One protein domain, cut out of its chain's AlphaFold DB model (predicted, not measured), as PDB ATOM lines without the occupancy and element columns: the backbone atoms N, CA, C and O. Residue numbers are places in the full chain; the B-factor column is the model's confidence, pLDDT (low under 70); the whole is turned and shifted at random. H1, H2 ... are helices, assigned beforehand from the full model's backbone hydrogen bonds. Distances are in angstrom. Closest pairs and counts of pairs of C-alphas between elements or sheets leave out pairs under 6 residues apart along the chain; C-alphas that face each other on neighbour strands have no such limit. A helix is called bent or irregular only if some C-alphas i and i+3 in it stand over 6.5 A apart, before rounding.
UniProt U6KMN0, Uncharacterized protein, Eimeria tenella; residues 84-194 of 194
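This is residues 84 to 194 of the 194 residues of an uncharacterized protein of Eimeria tenella (UniProt U6KMN0). Two lobes stand end to end: a body of four helices, H1 to H4, and a helical hairpin, H5 and H6, that reaches out from it as an arm and makes much of the length. Residues 185 to 194 fold back from the arm toward the body. The printed part has 111 residues with six named helices, H1 to H6 in chain order, and no named strand: all helix. It is loose, with a radius of gyration of the C-alphas of 16.9 A, and spans 57 by 26 by 23 A.

Find C-alpha 87 at (9.263, 5.247, -30.885); from there H1 runs 20.9 A to residue 101. Next come H2, residues 105 to 115, H3, residues 118 to 127, and H4, residues 136 to 147. H2 is only just irregular: C-alphas 106 and 109 are 6.8 A apart. H5 holds residues 153 to 162; H6, residues 169 to 184, runs 22.3 A to C-alpha 184 at (11.803, 10.894, -39.422).

Look first at Ile 87 and Phe 147, the closest C-alphas of H1 and H4, 6.5 A apart; these helices touch at a shallow tilt of 29 degrees, opposite ways. H2 touches H4, closest at C-alphas 109 and 136, 5.6 A. H3 is close but not clearly touching H2, closest at C-alphas 113 and 121, 6.6 A. H5 and H6 touch as a hairpin at 18 degrees, closest at C-alphas 156 and 183, 5.9 A; H4 and H6 are apart. In H1, H3, H4 and H5 every O i to N i+4 pair is within hydrogen-bond range; H6 has 11 of 12, and H2 has 2 of 7, beside 5 of 8 O i to N i+3 pairs.

The C-alphas of Gly 102 and Gly 167 are farthest apart, 58.2 A. The printed part has no cut, and no link between helices is long. Confidence is under 70 at 45 residues, among them 149 to 167 and 179 to 194.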
ATOM      1  N   SER A  84      14.732   0.235 -34.849       45.69
ATOM      2  CA  SER A  84      14.706   1.226 -33.761       45.69
ATOM      3  C   SER A  84      14.499   2.670 -34.232       45.69
ATOM      4  O   SER A  84      14.617   3.598 -33.441       45.69
ATOM      5  N   SER A  85      14.143   2.859 -35.504       54.38
ATOM      6  CA  SER A  85      13.759   4.124 -36.135       54.38
ATOM      7  C   SER A  85      12.301   4.527 -35.869       54.38
ATOM      8  O   SER A  85      11.757   5.356 -36.589       54.38
ATOM      9  N   THR A  86      11.625   3.901 -34.900       69.88
ATOM     10  CA  THR A  86      10.289   4.312 -34.449       69.88
ATOM     11  C   THR A  86      10.189   4.232 -32.930       69.88
ATOM     12  O   THR A  86      10.630   3.263 -32.301       69.88
ATOM     13  N   ILE A  87       9.540   5.229 -32.326       76.69
ATOM     14  CA  ILE A  87       9.263   5.247 -30.885       76.69
ATOM     15  C   ILE A  87       8.388   4.050 -30.457       76.69
ATOM     16  O   ILE A  87       8.547   3.546 -29.346       76.69
ATOM     17  N   GLN A  88       7.533   3.520 -31.342       78.94
ATOM     18  CA  GLN A  88       6.765   2.297 -31.081       78.94
ATOM     19  C   GLN A  88       7.671   1.059 -30.921       78.94
ATOM     20  O   GLN A  88       7.495   0.298 -29.967       78.94
ATOM     21  N   ALA A  89       8.664   0.863 -31.800       74.94
ATOM     22  CA  ALA A  89       9.620  -0.242 -31.680       74.94
ATOM     23  C   ALA A  89      10.510  -0.108 -30.431       74.94
ATOM     24  O   ALA A  89      10.779  -1.103 -29.753       74.94
ATOM     25  N   PHE A  90      10.911   1.122 -30.084       78.88
ATOM     26  CA  PHE A  90      11.603   1.413 -28.827       78.88
ATOM     27  C   PHE A  90      10.757   1.010 -27.610       78.88
ATOM     28  O   PHE A  90      11.221   0.218 -26.791       78.88
ATOM     29  N   LEU A  91       9.502   1.470 -27.515       84.12
ATOM     30  CA  LEU A  91       8.618   1.151 -26.388       84.12
ATOM     31  C   LEU A  91       8.427  -0.367 -26.218       84.12
ATOM     32  O   LEU A  91       8.619  -0.872 -25.115       84.12
ATOM     33  N   LEU A  92       8.173  -1.109 -27.302       85.81
ATOM     34  CA  LEU A  92       8.053  -2.578 -27.269       85.81
ATOM     35  C   LEU A  92       9.346  -3.276 -26.794       85.81
ATOM     36  O   LEU A  92       9.298  -4.280 -26.075       85.81
ATOM     37  N   ARG A  93      10.524  -2.750 -27.167       82.50
ATOM     38  CA  ARG A  93      11.831  -3.246 -26.692       82.50
ATOM     39  C   ARG A  93      12.023  -2.985 -25.193       82.50
ATOM     40  O   ARG A  93      12.608  -3.833 -24.513       82.50
ATOM     41  N   ILE A  94      11.515  -1.863 -24.682       83.75
ATOM     42  CA  ILE A  94      11.549  -1.518 -23.257       83.75
ATOM     43  C   ILE A  94      10.589  -2.391 -22.432       83.75
ATOM     44  O   ILE A  94      11.034  -3.012 -21.469       83.75
ATOM     45  N   GLU A  95       9.324  -2.539 -22.838       88.69
ATOM     46  CA  GLU A  95       8.345  -3.407 -22.152       88.69
ATOM     47  C   GLU A  95       8.861  -4.844 -22.006       88.69
ATOM     48  O   GLU A  95       8.807  -5.441 -20.927       88.69
ATOM     49  N   ARG A  96       9.435  -5.391 -23.088       88.56
ATOM     50  CA  ARG A  96      10.057  -6.719 -23.078       88.56
ATOM     51  C   ARG A  96      11.213  -6.801 -22.080       88.56
ATOM     52  O   ARG A  96      11.312  -7.796 -21.364       88.56
ATOM     53  N   ARG A  97      12.075  -5.779 -22.018       87.25
ATOM     54  CA  ARG A  97      13.207  -5.718 -21.077       87.25
ATOM     55  C   ARG A  97      12.730  -5.654 -19.628       87.25
ATOM     56  O   ARG A  97      13.226  -6.422 -18.811       87.25
ATOM     57  N   TYR A  98      11.756  -4.809 -19.312       89.12
ATOM     58  CA  TYR A  98      11.232  -4.682 -17.950       89.12
ATOM     59  C   TYR A  98      10.471  -5.931 -17.495       89.12
ATOM     60  O   TYR A  98      10.675  -6.388 -16.372       89.12
ATOM     61  N   THR A  99       9.723  -6.571 -18.400       92.25
ATOM     62  CA  THR A  99       9.129  -7.899 -18.166       92.25
ATOM     63  C   THR A  99      10.207  -8.953 -17.869       92.25
ATOM     64  O   THR A  99      10.059  -9.747 -16.944       92.25
ATOM     65  N   GLN A 100      11.327  -8.949 -18.605       89.50
ATOM     66  CA  GLN A 100      12.465  -9.852 -18.364       89.50
ATOM     67  C   GLN A 100      13.240  -9.542 -17.071       89.50
ATOM     68  O   GLN A 100      13.854 -10.445 -16.507       89.50
ATOM     69  N   MET A 101      13.207  -8.295 -16.596       90.62
ATOM     70  CA  MET A 101      13.777  -7.871 -15.310       90.62
ATOM     71  C   MET A 101      12.840  -8.130 -14.119       90.62
ATOM     72  O   MET A 101      13.267  -7.971 -12.979       90.62
ATOM     73  N   GLY A 102      11.584  -8.523 -14.359       93.50
ATOM     74  CA  GLY A 102      10.580  -8.713 -13.309       93.50
ATOM     75  C   GLY A 102      10.077  -7.411 -12.674       93.50
ATOM     76  O   GLY A 102       9.548  -7.455 -11.568       93.50
ATOM     77  N   LEU A 103      10.249  -6.265 -13.346       93.62
ATOM     78  CA  LEU A 103       9.702  -4.983 -12.895       93.62
ATOM     79  C   LEU A 103       8.189  -4.953 -13.108       93.62
ATOM     80  O   LEU A 103       7.697  -5.387 -14.154       93.62
ATOM     81  N   GLU A 104       7.449  -4.373 -12.170       94.00
ATOM     82  CA  GLU A 104       5.995  -4.273 -12.287       94.00
ATOM     83  C   GLU A 104       5.589  -3.074 -13.162       94.00
ATOM     84  O   GLU A 104       6.271  -2.050 -13.137       94.00
ATOM     85  N   PRO A 105       4.464  -3.119 -13.908       89.38
ATOM     86  CA  PRO A 105       4.100  -2.063 -14.866       89.38
ATOM     87  C   PRO A 105       4.060  -0.630 -14.304       89.38
ATOM     88  O   PRO A 105       4.371   0.323 -15.014       89.38
ATOM     89  N   ARG A 106       3.756  -0.474 -13.008       92.50
ATOM     90  CA  ARG A 106       3.797   0.810 -12.275       92.50
ATOM     91  C   ARG A 106       5.204   1.416 -12.121       92.50
ATOM     92  O   ARG A 106       5.342   2.606 -11.851       92.50
ATOM     93  N   GLU A 107       6.249   0.604 -12.248       93.69
ATOM     94  CA  GLU A 107       7.654   1.010 -12.141       93.69
ATOM     95  C   GLU A 107       8.230   1.394 -13.516       93.69
ATOM     96  O   GLU A 107       9.147   2.213 -13.586       93.69
ATOM     97  N   TRP A 108       7.654   0.885 -14.613       93.00
ATOM     98  CA  TRP A 108       8.170   1.038 -15.982       93.00
ATOM     99  C   TRP A 108       8.290   2.505 -16.419       93.00
ATOM    100  O   TRP A 108       9.307   2.897 -16.988       93.00
ATOM    101  N   GLY A 109       7.297   3.345 -16.108       90.44
ATOM    102  CA  GLY A 109       7.345   4.774 -16.440       90.44
ATOM    103  C   GLY A 109       8.413   5.558 -15.671       90.44
ATOM    104  O   GLY A 109       8.876   6.584 -16.167       90.44
ATOM    105  N   ASN A 110       8.842   5.064 -14.502       90.38
ATOM    106  CA  ASN A 110       9.926   5.651 -13.711       90.38
ATOM    107  C   ASN A 110      11.299   5.157 -14.191       90.38
ATOM    108  O   ASN A 110      12.194   5.969 -14.404       90.38
ATOM    109  N   ALA A 111      11.441   3.849 -14.431       90.62
ATOM    110  CA  ALA A 111      12.665   3.234 -14.955       90.62
ATOM    111  C   ALA A 111      13.044   3.730 -16.366       90.62
ATOM    112  O   ALA A 111      14.203   3.637 -16.765       90.62
ATOM    113  N   LEU A 112      12.082   4.279 -17.121       87.62
ATOM    114  CA  LEU A 112      12.293   4.757 -18.490       87.62
ATOM    115  C   LEU A 112      13.391   5.827 -18.609       87.62
ATOM    116  O   LEU A 112      14.016   5.924 -19.664       87.62
ATOM    117  N   ILE A 113      13.658   6.594 -17.546       85.88
ATOM    118  CA  ILE A 113      14.694   7.638 -17.529       85.88
ATOM    119  C   ILE A 113      16.077   7.110 -17.956       85.88
ATOM    120  O   ILE A 113      16.779   7.795 -18.698       85.88
ATOM    121  N   ASP A 114      16.425   5.871 -17.590       84.44
ATOM    122  CA  ASP A 114      17.727   5.244 -17.865       84.44
ATOM    123  C   ASP A 114      17.932   4.874 -19.349       84.44
ATOM    124  O   ASP A 114      18.973   4.335 -19.736       84.44
ATOM    125  N   HIS A 115      16.922   5.103 -20.196       82.38
ATOM    126  CA  HIS A 115      16.914   4.744 -21.617       82.38
ATOM    127  C   HIS A 115      16.587   5.933 -22.539       82.38
ATOM    128  O   HIS A 115      16.383   5.736 -23.736       82.38
ATOM    129  N   LEU A 116      16.546   7.160 -22.004       78.62
ATOM    130  CA  LEU A 116      16.253   8.381 -22.754       78.62
ATOM    131  C   LEU A 116      17.416   9.375 -22.681       78.62
ATOM    132  O   LEU A 116      17.979   9.612 -21.615       78.62
ATOM    133  N   VAL A 117      17.711  10.038 -23.799       76.19
ATOM    134  CA  VAL A 117      18.661  11.161 -23.864       76.19
ATOM    135  C   VAL A 117      18.005  12.396 -24.498       76.19
ATOM    136  O   VAL A 117      16.843  12.363 -24.909       76.19
ATOM    137  N   GLY A 118      18.719  13.526 -24.514       78.56
ATOM    138  CA  GLY A 118      18.366  14.704 -25.314       78.56
ATOM    139  C   GLY A 118      16.913  15.207 -25.153       78.56
ATOM    140  O   GLY A 118      16.426  15.374 -24.023       78.56
ATOM    141  N   PRO A 119      16.196  15.481 -26.262       73.44
ATOM    142  CA  PRO A 119      14.800  15.922 -26.228       73.44
ATOM    143  C   PRO A 119      13.823  14.905 -25.625       73.44
ATOM    144  O   PRO A 119      12.821  15.316 -25.033       73.44
ATOM    145  N   ALA A 120      14.108  13.602 -25.722       76.06
ATOM    146  CA  ALA A 120      13.263  12.553 -25.154       76.06
ATOM    147  C   ALA A 120      13.312  12.562 -23.616       76.06
ATOM    148  O   ALA A 120      12.265  12.621 -22.966       76.06
ATOM    149  N   LEU A 121      14.515  12.645 -23.035       79.38
ATOM    150  CA  LEU A 121      14.720  12.833 -21.592       79.38
ATOM    151  C   LEU A 121      14.089  14.145 -21.102       79.38
ATOM    152  O   LEU A 121      13.361  14.166 -20.108       79.38
ATOM    153  N   THR A 122      14.296  15.234 -21.848       81.38
ATOM    154  CA  THR A 122      13.704  16.550 -21.549       81.38
ATOM    155  C   THR A 122      12.169  16.492 -21.507       81.38
ATOM    156  O   THR A 122      11.547  17.118 -20.648       81.38
ATOM    157  N   TYR A 123      11.536  15.721 -22.399       82.06
ATOM    158  CA  TYR A 123      10.084  15.532 -22.388       82.06
ATOM    159  C   TYR A 123       9.616  14.606 -21.257       82.06
ATOM    160  O   TYR A 123       8.600  14.894 -20.625       82.06
ATOM    161  N   TRP A 124      10.370  13.555 -20.922       85.81
ATOM    162  CA  TRP A 124      10.081  12.709 -19.758       85.81
ATOM    163  C   TRP A 124      10.096  13.512 -18.444       85.81
ATOM    164  O   TRP A 124       9.174  13.389 -17.642       85.81
ATOM    165  N   MET A 125      11.047  14.439 -18.271       87.31
ATOM    166  CA  MET A 125      11.084  15.352 -17.113       87.31
ATOM    167  C   MET A 125       9.855  16.278 -17.022       87.31
ATOM    168  O   MET A 125       9.502  16.736 -15.931       87.31
ATOM    169  N   TYR A 126       9.194  16.564 -18.149       87.75
ATOM    170  CA  TYR A 126       7.906  17.261 -18.184       87.75
ATOM    171  C   TYR A 126       6.740  16.320 -17.831       87.75
ATOM    172  O   TYR A 126       5.865  16.704 -17.050       87.75
ATOM    173  N   LEU A 127       6.740  15.080 -18.337       86.94
ATOM    174  CA  LEU A 127       5.729  14.069 -17.998       86.94
ATOM    175  C   LEU A 127       5.722  13.749 -16.499       86.94
ATOM    176  O   LEU A 127       4.661  13.802 -15.884       86.94
ATOM    177  N   TRP A 128       6.893  13.557 -15.888       87.56
ATOM    178  CA  TRP A 128       7.055  13.334 -14.444       87.56
ATOM    179  C   TRP A 128       6.388  14.410 -13.563       87.56
ATOM    180  O   TRP A 128       5.996  14.143 -12.430       87.56
ATOM    181  N   ARG A 129       6.229  15.634 -14.080       87.94
ATOM    182  CA  ARG A 129       5.587  16.762 -13.381       87.94
ATOM    183  C   ARG A 129       4.103  16.949 -13.711       87.94
ATOM    184  O   ARG A 129       3.487  17.855 -13.152       87.94
ATOM    185  N   THR A 130       3.546  16.186 -14.653       87.50
ATOM    186  CA  THR A 130       2.220  16.462 -15.243       87.50
ATOM    187  C   THR A 130       1.310  15.245 -15.416       87.50
ATOM    188  O   THR A 130       0.110  15.433 -15.617       87.50
ATOM    189  N   ILE A 131       1.833  14.021 -15.315       91.19
ATOM    190  CA  ILE A 131       1.066  12.770 -15.307       91.19
ATOM    191  C   ILE A 131       1.584  11.820 -14.221       91.19
ATOM    192  O   ILE A 131       2.718  11.941 -13.763       91.19
ATOM    193  N   ASP A 132       0.758  10.850 -13.839       91.31
ATOM    194  CA  ASP A 132       1.197   9.710 -13.040       91.31
ATOM    195  C   ASP A 132       2.035   8.765 -13.920       91.31
ATOM    196  O   ASP A 132       1.548   8.260 -14.933       91.31
ATOM    197  N   LEU A 133       3.303   8.541 -13.556       91.00
ATOM    198  CA  LEU A 133       4.198   7.636 -14.286       91.00
ATOM    199  C   LEU A 133       3.904   6.147 -14.033       91.00
ATOM    200  O   LEU A 133       4.473   5.300 -14.721       91.00
ATOM    201  N   SER A 134       3.029   5.813 -13.077       92.00
ATOM    202  CA  SER A 134       2.566   4.438 -12.867       92.00
ATOM    203  C   SER A 134       1.489   4.002 -13.869       92.00
ATOM    204  O   SER A 134       1.360   2.805 -14.135       92.00
ATOM    205  N   ASP A 135       0.781   4.946 -14.507       93.50
ATOM    206  CA  ASP A 135      -0.042   4.671 -15.690       93.50
ATOM    207  C   ASP A 135       0.845   4.609 -16.943       93.50
ATOM    208  O   ASP A 135       0.950   5.555 -17.735       93.50
ATOM    209  N   TRP A 136       1.477   3.449 -17.131       92.19
ATOM    210  CA  TRP A 136       2.301   3.155 -18.301       92.19
ATOM    211  C   TRP A 136       1.567   3.407 -19.630       92.19
ATOM    212  O   TRP A 136       2.164   3.946 -20.562       92.19
ATOM    213  N   ALA A 137       0.263   3.124 -19.718       91.69
ATOM    214  CA  ALA A 137      -0.511   3.330 -20.943       91.69
ATOM    215  C   ALA A 137      -0.703   4.823 -21.274       91.69
ATOM    216  O   ALA A 137      -0.785   5.198 -22.450       91.69
ATOM    217  N   THR A 138      -0.750   5.702 -20.269       93.50
ATOM    218  CA  THR A 138      -0.703   7.159 -20.476       93.50
ATOM    219  C   THR A 138       0.717   7.648 -20.779       93.50
ATOM    220  O   THR A 138       0.868   8.492 -21.666       93.50
ATOM    221  N   VAL A 139       1.762   7.093 -20.149       89.62
ATOM    222  CA  VAL A 139       3.173   7.394 -20.490       89.62
ATOM    223  C   VAL A 139       3.461   7.069 -21.961       89.62
ATOM    224  O   VAL A 139       3.908   7.948 -22.704       89.62
ATOM    225  N   GLN A 140       3.122   5.858 -22.419       87.75
ATOM    226  CA  GLN A 140       3.229   5.449 -23.823       87.75
ATOM    227  C   GLN A 140       2.476   6.403 -24.747       87.75
ATOM    228  O   GLN A 140       3.060   6.924 -25.695       87.75
ATOM    229  N   ARG A 141       1.196   6.683 -24.460       89.00
ATOM    230  CA  ARG A 141       0.369   7.564 -25.298       89.00
ATOM    231  C   ARG A 141       0.990   8.949 -25.452       89.00
ATOM    232  O   ARG A 141       1.002   9.473 -26.558       89.00
ATOM    233  N   ARG A 142       1.550   9.527 -24.384       87.25
ATOM    234  CA  ARG A 142       2.226  10.833 -24.448       87.25
ATOM    235  C   ARG A 142       3.520  10.800 -25.252       87.25
ATOM    236  O   ARG A 142       3.787  11.742 -25.994       87.25
ATOM    237  N   LEU A 143       4.314   9.738 -25.132       83.25
ATOM    238  CA  LEU A 143       5.529   9.565 -25.933       83.25
ATOM    239  C   LEU A 143       5.190   9.385 -27.419       83.25
ATOM    240  O   LEU A 143       5.824  10.021 -28.259       83.25
ATOM    241  N   LEU A 144       4.137   8.629 -27.736       82.00
ATOM    242  CA  LEU A 144       3.619   8.483 -29.098       82.00
ATOM    243  C   LEU A 144       3.071   9.819 -29.641       82.00
ATOM    244  O   LEU A 144       3.541  10.305 -30.664       82.00
ATOM    245  N   GLU A 145       2.178  10.505 -28.915       82.19
ATOM    246  CA  GLU A 145       1.659  11.843 -29.274       82.19
ATOM    247  C   GLU A 145       2.764  12.888 -29.525       82.19
ATOM    248  O   GLU A 145       2.563  13.856 -30.273       82.19
ATOM    249  N   ARG A 146       3.923  12.734 -28.871       80.12
ATOM    250  CA  ARG A 146       5.062  13.647 -28.978       80.12
ATOM    251  C   ARG A 146       6.010  13.290 -30.121       80.12
ATOM    252  O   ARG A 146       6.381  14.204 -30.861       80.12
ATOM    253  N   PHE A 147       6.403  12.022 -30.222       72.56
ATOM    254  CA  PHE A 147       7.525  11.551 -31.038       72.56
ATOM    255  C   PHE A 147       7.115  10.624 -32.188       72.56
ATOM    256  O   PHE A 147       7.791  10.629 -33.211       72.56
ATOM    257  N   ASP A 148       5.965   9.943 -32.113       70.94
ATOM    258  CA  ASP A 148       5.413   9.119 -33.209       70.94
ATOM    259  C   ASP A 148       4.747   9.977 -34.295       70.94
ATOM    260  O   ASP A 148       3.815   9.581 -34.988       70.94
ATOM    261  N   LYS A 149       5.252  11.201 -34.470       64.19
ATOM    262  CA  LYS A 149       4.903  12.098 -35.569       64.19
ATOM    263  C   LYS A 149       5.660  11.720 -36.836       64.19
ATOM    264  O   LYS A 149       6.066  12.599 -37.587       64.19
ATOM    265  N   THR A 150       5.826  10.423 -37.084       59.28
ATOM    266  CA  THR A 150       6.233   9.939 -38.396       59.28
ATOM    267  C   THR A 150       5.160  10.386 -39.390       59.28
ATOM    268  O   THR A 150       4.004   9.962 -39.341       59.28
ATOM    269  N   MET A 151       5.500  11.329 -40.272       59.75
ATOM    270  CA  MET A 151       4.605  11.636 -41.385       59.75
ATOM    271  C   MET A 151       4.467  10.373 -42.222       59.75
ATOM    272  O   MET A 151       5.474   9.765 -42.590       59.75
ATOM    273  N   SER A 152       3.235  10.002 -42.582       61.00
ATOM    274  CA  SER A 152       3.059   8.910 -43.537       61.00
ATOM    275  C   SER A 152       3.830   9.234 -44.821       61.00
ATOM    276  O   SER A 152       3.978  10.402 -45.187       61.00
ATOM    277  N   GLN A 153       4.316   8.223 -45.542       50.34
ATOM    278  CA  GLN A 153       5.132   8.450 -46.742       50.34
ATOM    279  C   GLN A 153       4.446   9.401 -47.750       50.34
ATOM    280  O   GLN A 153       5.111  10.219 -48.383       50.34
ATOM    281  N   SER A 154       3.112   9.354 -47.860       48.53
ATOM    282  CA  SER A 154       2.326  10.270 -48.694       48.53
ATOM    283  C   SER A 154       2.204  11.682 -48.112       48.53
ATOM    284  O   SER A 154       2.219  12.639 -48.884       48.53
ATOM    285  N   GLN A 155       2.136  11.851 -46.788       61.16
ATOM    286  CA  GLN A 155       2.222  13.162 -46.130       61.16
ATOM    287  C   GLN A 155       3.616  13.775 -46.288       61.16
ATOM    288  O   GLN A 155       3.716  14.917 -46.724       61.16
ATOM    289  N   LEU A 156       4.687  13.013 -46.038       61.28
ATOM    290  CA  LEU A 156       6.064  13.485 -46.195       61.28
ATOM    291  C   LEU A 156       6.344  13.905 -47.644       61.28
ATOM    292  O   LEU A 156       6.847  14.999 -47.881       61.28
ATOM    293  N   LEU A 157       5.945  13.094 -48.630       56.22
ATOM    294  CA  LEU A 157       6.048  13.464 -50.048       56.22
ATOM    295  C   LEU A 157       5.196  14.696 -50.403       56.22
ATOM    296  O   LEU A 157       5.602  15.487 -51.251       56.22
ATOM    297  N   THR A 158       4.047  14.884 -49.747       61.84
ATOM    298  CA  THR A 158       3.166  16.050 -49.934       61.84
ATOM    299  C   THR A 158       3.759  17.326 -49.331       61.84
ATOM    300  O   THR A 158       3.672  18.383 -49.951       61.84
ATOM    301  N   GLU A 159       4.384  17.258 -48.155       61.56
ATOM    302  CA  GLU A 159       5.053  18.401 -47.523       61.56
ATOM    303  C   GLU A 159       6.378  18.740 -48.219       61.56
ATOM    304  O   GLU A 159       6.635  19.910 -48.491       61.56
ATOM    305  N   LEU A 160       7.163  17.743 -48.641       63.19
ATOM    306  CA  LEU A 160       8.337  17.962 -49.496       63.19
ATOM    307  C   LEU A 160       7.945  18.592 -50.844       63.19
ATOM    308  O   LEU A 160       8.635  19.492 -51.319       63.19
ATOM    309  N   ALA A 161       6.802  18.217 -51.430       63.12
ATOM    310  CA  ALA A 161       6.264  18.875 -52.626       63.12
ATOM    311  C   ALA A 161       5.778  20.323 -52.381       63.12
ATOM    312  O   ALA A 161       5.653  21.093 -53.337       63.12
ATOM    313  N   LYS A 162       5.539  20.727 -51.123       68.44
ATOM    314  CA  LYS A 162       5.259  22.124 -50.739       68.44
ATOM    315  C   LYS A 162       6.529  22.955 -50.518       68.44
ATOM    316  O   LYS A 162       6.417  24.182 -50.456       68.44
ATOM    317  N   VAL A 163       7.723  22.348 -50.460       68.81
ATOM    318  CA  VAL A 163       9.023  23.055 -50.419       68.81
ATOM    319  C   VAL A 163       9.338  23.634 -51.807       68.81
ATOM    320  O   VAL A 163      10.199  23.175 -52.556       68.81
ATOM    321  N   ARG A 164       8.558  24.649 -52.186       64.56
ATOM    322  CA  ARG A 164       8.643  25.342 -53.471       64.56
ATOM    323  C   ARG A 164       9.853  26.276 -53.481       64.56
ATOM    324  O   ARG A 164       9.913  27.209 -52.684       64.56
ATOM    325  N   TRP A 165      10.755  26.051 -54.438       58.22
ATOM    326  CA  TRP A 165      11.969  26.843 -54.651       58.22
ATOM    327  C   TRP A 165      11.699  28.357 -54.631       58.22
ATOM    328  O   TRP A 165      10.879  28.859 -55.404       58.22
ATOM    329  N   ASN A 166      12.413  29.073 -53.759       69.31
ATOM    330  CA  ASN A 166      12.273  30.518 -53.539       69.31
ATOM    331  C   ASN A 166      13.462  31.351 -54.064       69.31
ATOM    332  O   ASN A 166      13.463  32.567 -53.895       69.31
ATOM    333  N   GLY A 167      14.473  30.719 -54.673       61.19
ATOM    334  CA  GLY A 167      15.698  31.384 -55.141       61.19
ATOM    335  C   GLY A 167      16.825  31.504 -54.108       61.19
ATOM    336  O   GLY A 167      17.914  31.930 -54.477       61.19
ATOM    337  N   ASN A 168      16.607  31.110 -52.849       75.44
ATOM    338  CA  ASN A 168      17.597  31.175 -51.772       75.44
ATOM    339  C   ASN A 168      18.030  29.751 -51.360       75.44
ATOM    340  O   ASN A 168      17.270  29.080 -50.654       75.44
ATOM    341  N   PRO A 169      19.229  29.270 -51.758       60.84
ATOM    342  CA  PRO A 169      19.657  27.896 -51.491       60.84
ATOM    343  C   PRO A 169      19.635  27.534 -50.005       60.84
ATOM    344  O   PRO A 169      19.107  26.485 -49.647       60.84
ATOM    345  N   LYS A 170      20.148  28.419 -49.135       71.50
ATOM    346  CA  LYS A 170      20.230  28.147 -47.696       71.50
ATOM    347  C   LYS A 170      18.840  27.995 -47.088       71.50
ATOM    348  O   LYS A 170      18.537  26.964 -46.509       71.50
ATOM    349  N   GLU A 171      17.980  28.991 -47.269       68.62
ATOM    350  CA  GLU A 171      16.641  28.988 -46.672       68.62
ATOM    351  C   GLU A 171      15.775  27.833 -47.201       68.62
ATOM    352  O   GLU A 171      14.943  27.296 -46.472       68.62
ATOM    353  N   ASN A 172      15.974  27.416 -48.455       63.41
ATOM    354  CA  ASN A 172      15.274  26.263 -49.010       63.41
ATOM    355  C   ASN A 172      15.813  24.928 -48.449       63.41
ATOM    356  O   ASN A 172      15.018  24.020 -48.210       63.41
ATOM    357  N   THR A 173      17.117  24.827 -48.159       68.06
ATOM    358  CA  THR A 173      17.707  23.711 -47.396       68.06
ATOM    359  C   THR A 173      17.222  23.701 -45.943       68.06
ATOM    360  O   THR A 173      16.759  22.661 -45.485       68.06
ATOM    361  N   ASP A 174      17.220  24.841 -45.244       70.06
ATOM    362  CA  ASP A 174      16.716  24.969 -43.866       70.06
ATOM    363  C   ASP A 174      15.246  24.495 -43.778       70.06
ATOM    364  O   ASP A 174      14.862  23.746 -42.877       70.06
ATOM    365  N   ARG A 175      14.414  24.865 -44.766       68.56
ATOM    366  CA  ARG A 175      13.018  24.405 -44.898       68.56
ATOM    367  C   ARG A 175      12.900  22.911 -45.219       68.56
ATOM    368  O   ARG A 175      11.969  22.275 -44.733       68.56
ATOM    369  N   PHE A 176      13.799  22.358 -46.034       66.62
ATOM    370  CA  PHE A 176      13.826  20.931 -46.374       66.62
ATOM    371  C   PHE A 176      14.203  20.076 -45.157       66.62
ATOM    372  O   PHE A 176      13.494  19.121 -44.840       66.62
ATOM    373  N   VAL A 177      15.258  20.463 -44.432       66.19
ATOM    374  CA  VAL A 177      15.695  19.826 -43.179       66.19
ATOM    375  C   VAL A 177      14.557  19.845 -42.157       66.19
ATOM    376  O   VAL A 177      14.137  18.785 -41.700       66.19
ATOM    377  N   ALA A 178      13.931  21.004 -41.933       70.75
ATOM    378  CA  ALA A 178      12.803  21.138 -41.009       70.75
ATOM    379  C   ALA A 178      11.520  20.378 -41.423       70.75
ATOM    380  O   ALA A 178      10.573  20.322 -40.635       70.75
ATOM    381  N   VAL A 179      11.443  19.816 -42.639       64.00
ATOM    382  CA  VAL A 179      10.394  18.866 -43.062       64.00
ATOM    383  C   VAL A 179      10.871  17.418 -42.904       64.00
ATOM    384  O   VAL A 179      10.095  16.583 -42.448       64.00
ATOM    385  N   ALA A 180      12.138  17.123 -43.207       61.50
ATOM    386  CA  ALA A 180      12.736  15.801 -43.019       61.50
ATOM    387  C   ALA A 180      12.784  15.385 -41.535       61.50
ATOM    388  O   ALA A 180      12.326  14.296 -41.199       61.50
ATOM    389  N   GLU A 181      13.225  16.274 -40.639       63.25
ATOM    390  CA  GLU A 181      13.224  16.076 -39.177       63.25
ATOM    391  C   GLU A 181      11.821  15.731 -38.646       63.25
ATOM    392  O   GLU A 181      11.651  14.837 -37.819       63.25
ATOM    393  N   ARG A 182      10.783  16.400 -39.173       65.00
ATOM    394  CA  ARG A 182       9.373  16.123 -38.836       65.00
ATOM    395  C   ARG A 182       8.823  14.855 -39.482       65.00
ATOM    396  O   ARG A 182       7.751  14.421 -39.089       65.00
ATOM    397  N   GLY A 183       9.490  14.310 -40.495       60.72
ATOM    398  CA  GLY A 183       9.119  13.047 -41.125       60.72
ATOM    399  C   GLY A 183       9.744  11.834 -40.440       60.72
ATOM    400  O   GLY A 183       9.116  10.781 -40.409       60.72
ATOM    401  N   LEU A 184      10.958  11.993 -39.899       55.62
ATOM    402  CA  LEU A 184      11.803  10.894 -39.422       55.62
ATOM    403  C   LEU A 184      11.457  10.366 -38.020       55.62
ATOM    404  O   LEU A 184      11.673   9.186 -37.784       55.62
ATOM    405  N   GLY A 185      10.859  11.176 -37.137       57.97
ATOM    406  CA  GLY A 185      10.275  10.680 -35.878       57.97
ATOM    407  C   GLY A 185      11.293  10.187 -34.837       57.97
ATOM    408  O   GLY A 185      11.197   9.046 -34.394       57.97
ATOM    409  N   LEU A 186      12.185  11.095 -34.410       53.44
ATOM    410  CA  LEU A 186      13.454  10.880 -33.685       53.44
ATOM    411  C   LEU A 186      14.609  10.423 -34.587       53.44
ATOM    412  O   LEU A 186      14.443   9.586 -35.474       53.44
ATOM    413  N   ALA A 187      15.798  10.970 -34.339       56.03
ATOM    414  CA  ALA A 187      17.043  10.445 -34.888       56.03
ATOM    415  C   ALA A 187      17.566   9.284 -34.009       56.03
ATOM    416  O   ALA A 187      17.311   9.279 -32.802       56.03
ATOM    417  N   PRO A 188      18.286   8.283 -34.562       47.72
ATOM    418  CA  PRO A 188      18.750   7.129 -33.783       47.72
ATOM    419  C   PRO A 188      19.622   7.493 -32.573       47.72
ATOM    420  O   PRO A 188      19.548   6.810 -31.561       47.72
ATOM    421  N   ASP A 189      20.388   8.583 -32.658       55.72
ATOM    422  CA  ASP A 189      21.239   9.141 -31.600       55.72
ATOM    423  C   ASP A 189      20.468   9.860 -30.470       55.72
ATOM    424  O   ASP A 189      21.037  10.153 -29.417       55.72
ATOM    425  N   GLU A 190      19.161  10.099 -30.634       58.16
ATOM    426  CA  GLU A 190      18.272  10.557 -29.552       58.16
ATOM    427  C   GLU A 190      17.777   9.403 -28.655       58.16
ATOM    428  O   GLU A 190      17.120   9.639 -27.634       58.16
ATOM    429  N   LEU A 191      18.107   8.159 -29.012       55.62
ATOM    430  CA  LEU A 191      17.936   6.958 -28.200       55.62
ATOM    431  C   LEU A 191      19.327   6.439 -27.807       55.62
ATOM    432  O   LEU A 191      20.258   6.471 -28.603       55.62
ATOM    433  N   ALA A 192      19.495   5.967 -26.570       49.91
ATOM    434  CA  ALA A 192      20.802   5.488 -26.120       49.91
ATOM    435  C   ALA A 192      21.220   4.196 -26.856       49.91
ATOM    436  O   ALA A 192      20.456   3.224 -26.887       49.91
ATOM    437  N   ASP A 193      22.441   4.192 -27.405       43.22
ATOM    438  CA  ASP A 193      23.081   3.023 -28.028       43.22
ATOM    439  C   ASP A 193      23.194   1.828 -27.058       43.22
ATOM    440  O   ASP A 193      23.219   1.996 -25.833       43.22
ATOM    441  N   TYR A 194      23.259   0.612 -27.619       36.72
ATOM    442  CA  TYR A 194      23.128  -0.665 -26.894       36.72
ATOM    443  C   TYR A 194      24.177  -1.715 -27.270       36.72
ATOM    444  O   TYR A 194      24.324  -1.966 -28.487       36.72
TER     445      TYR A 194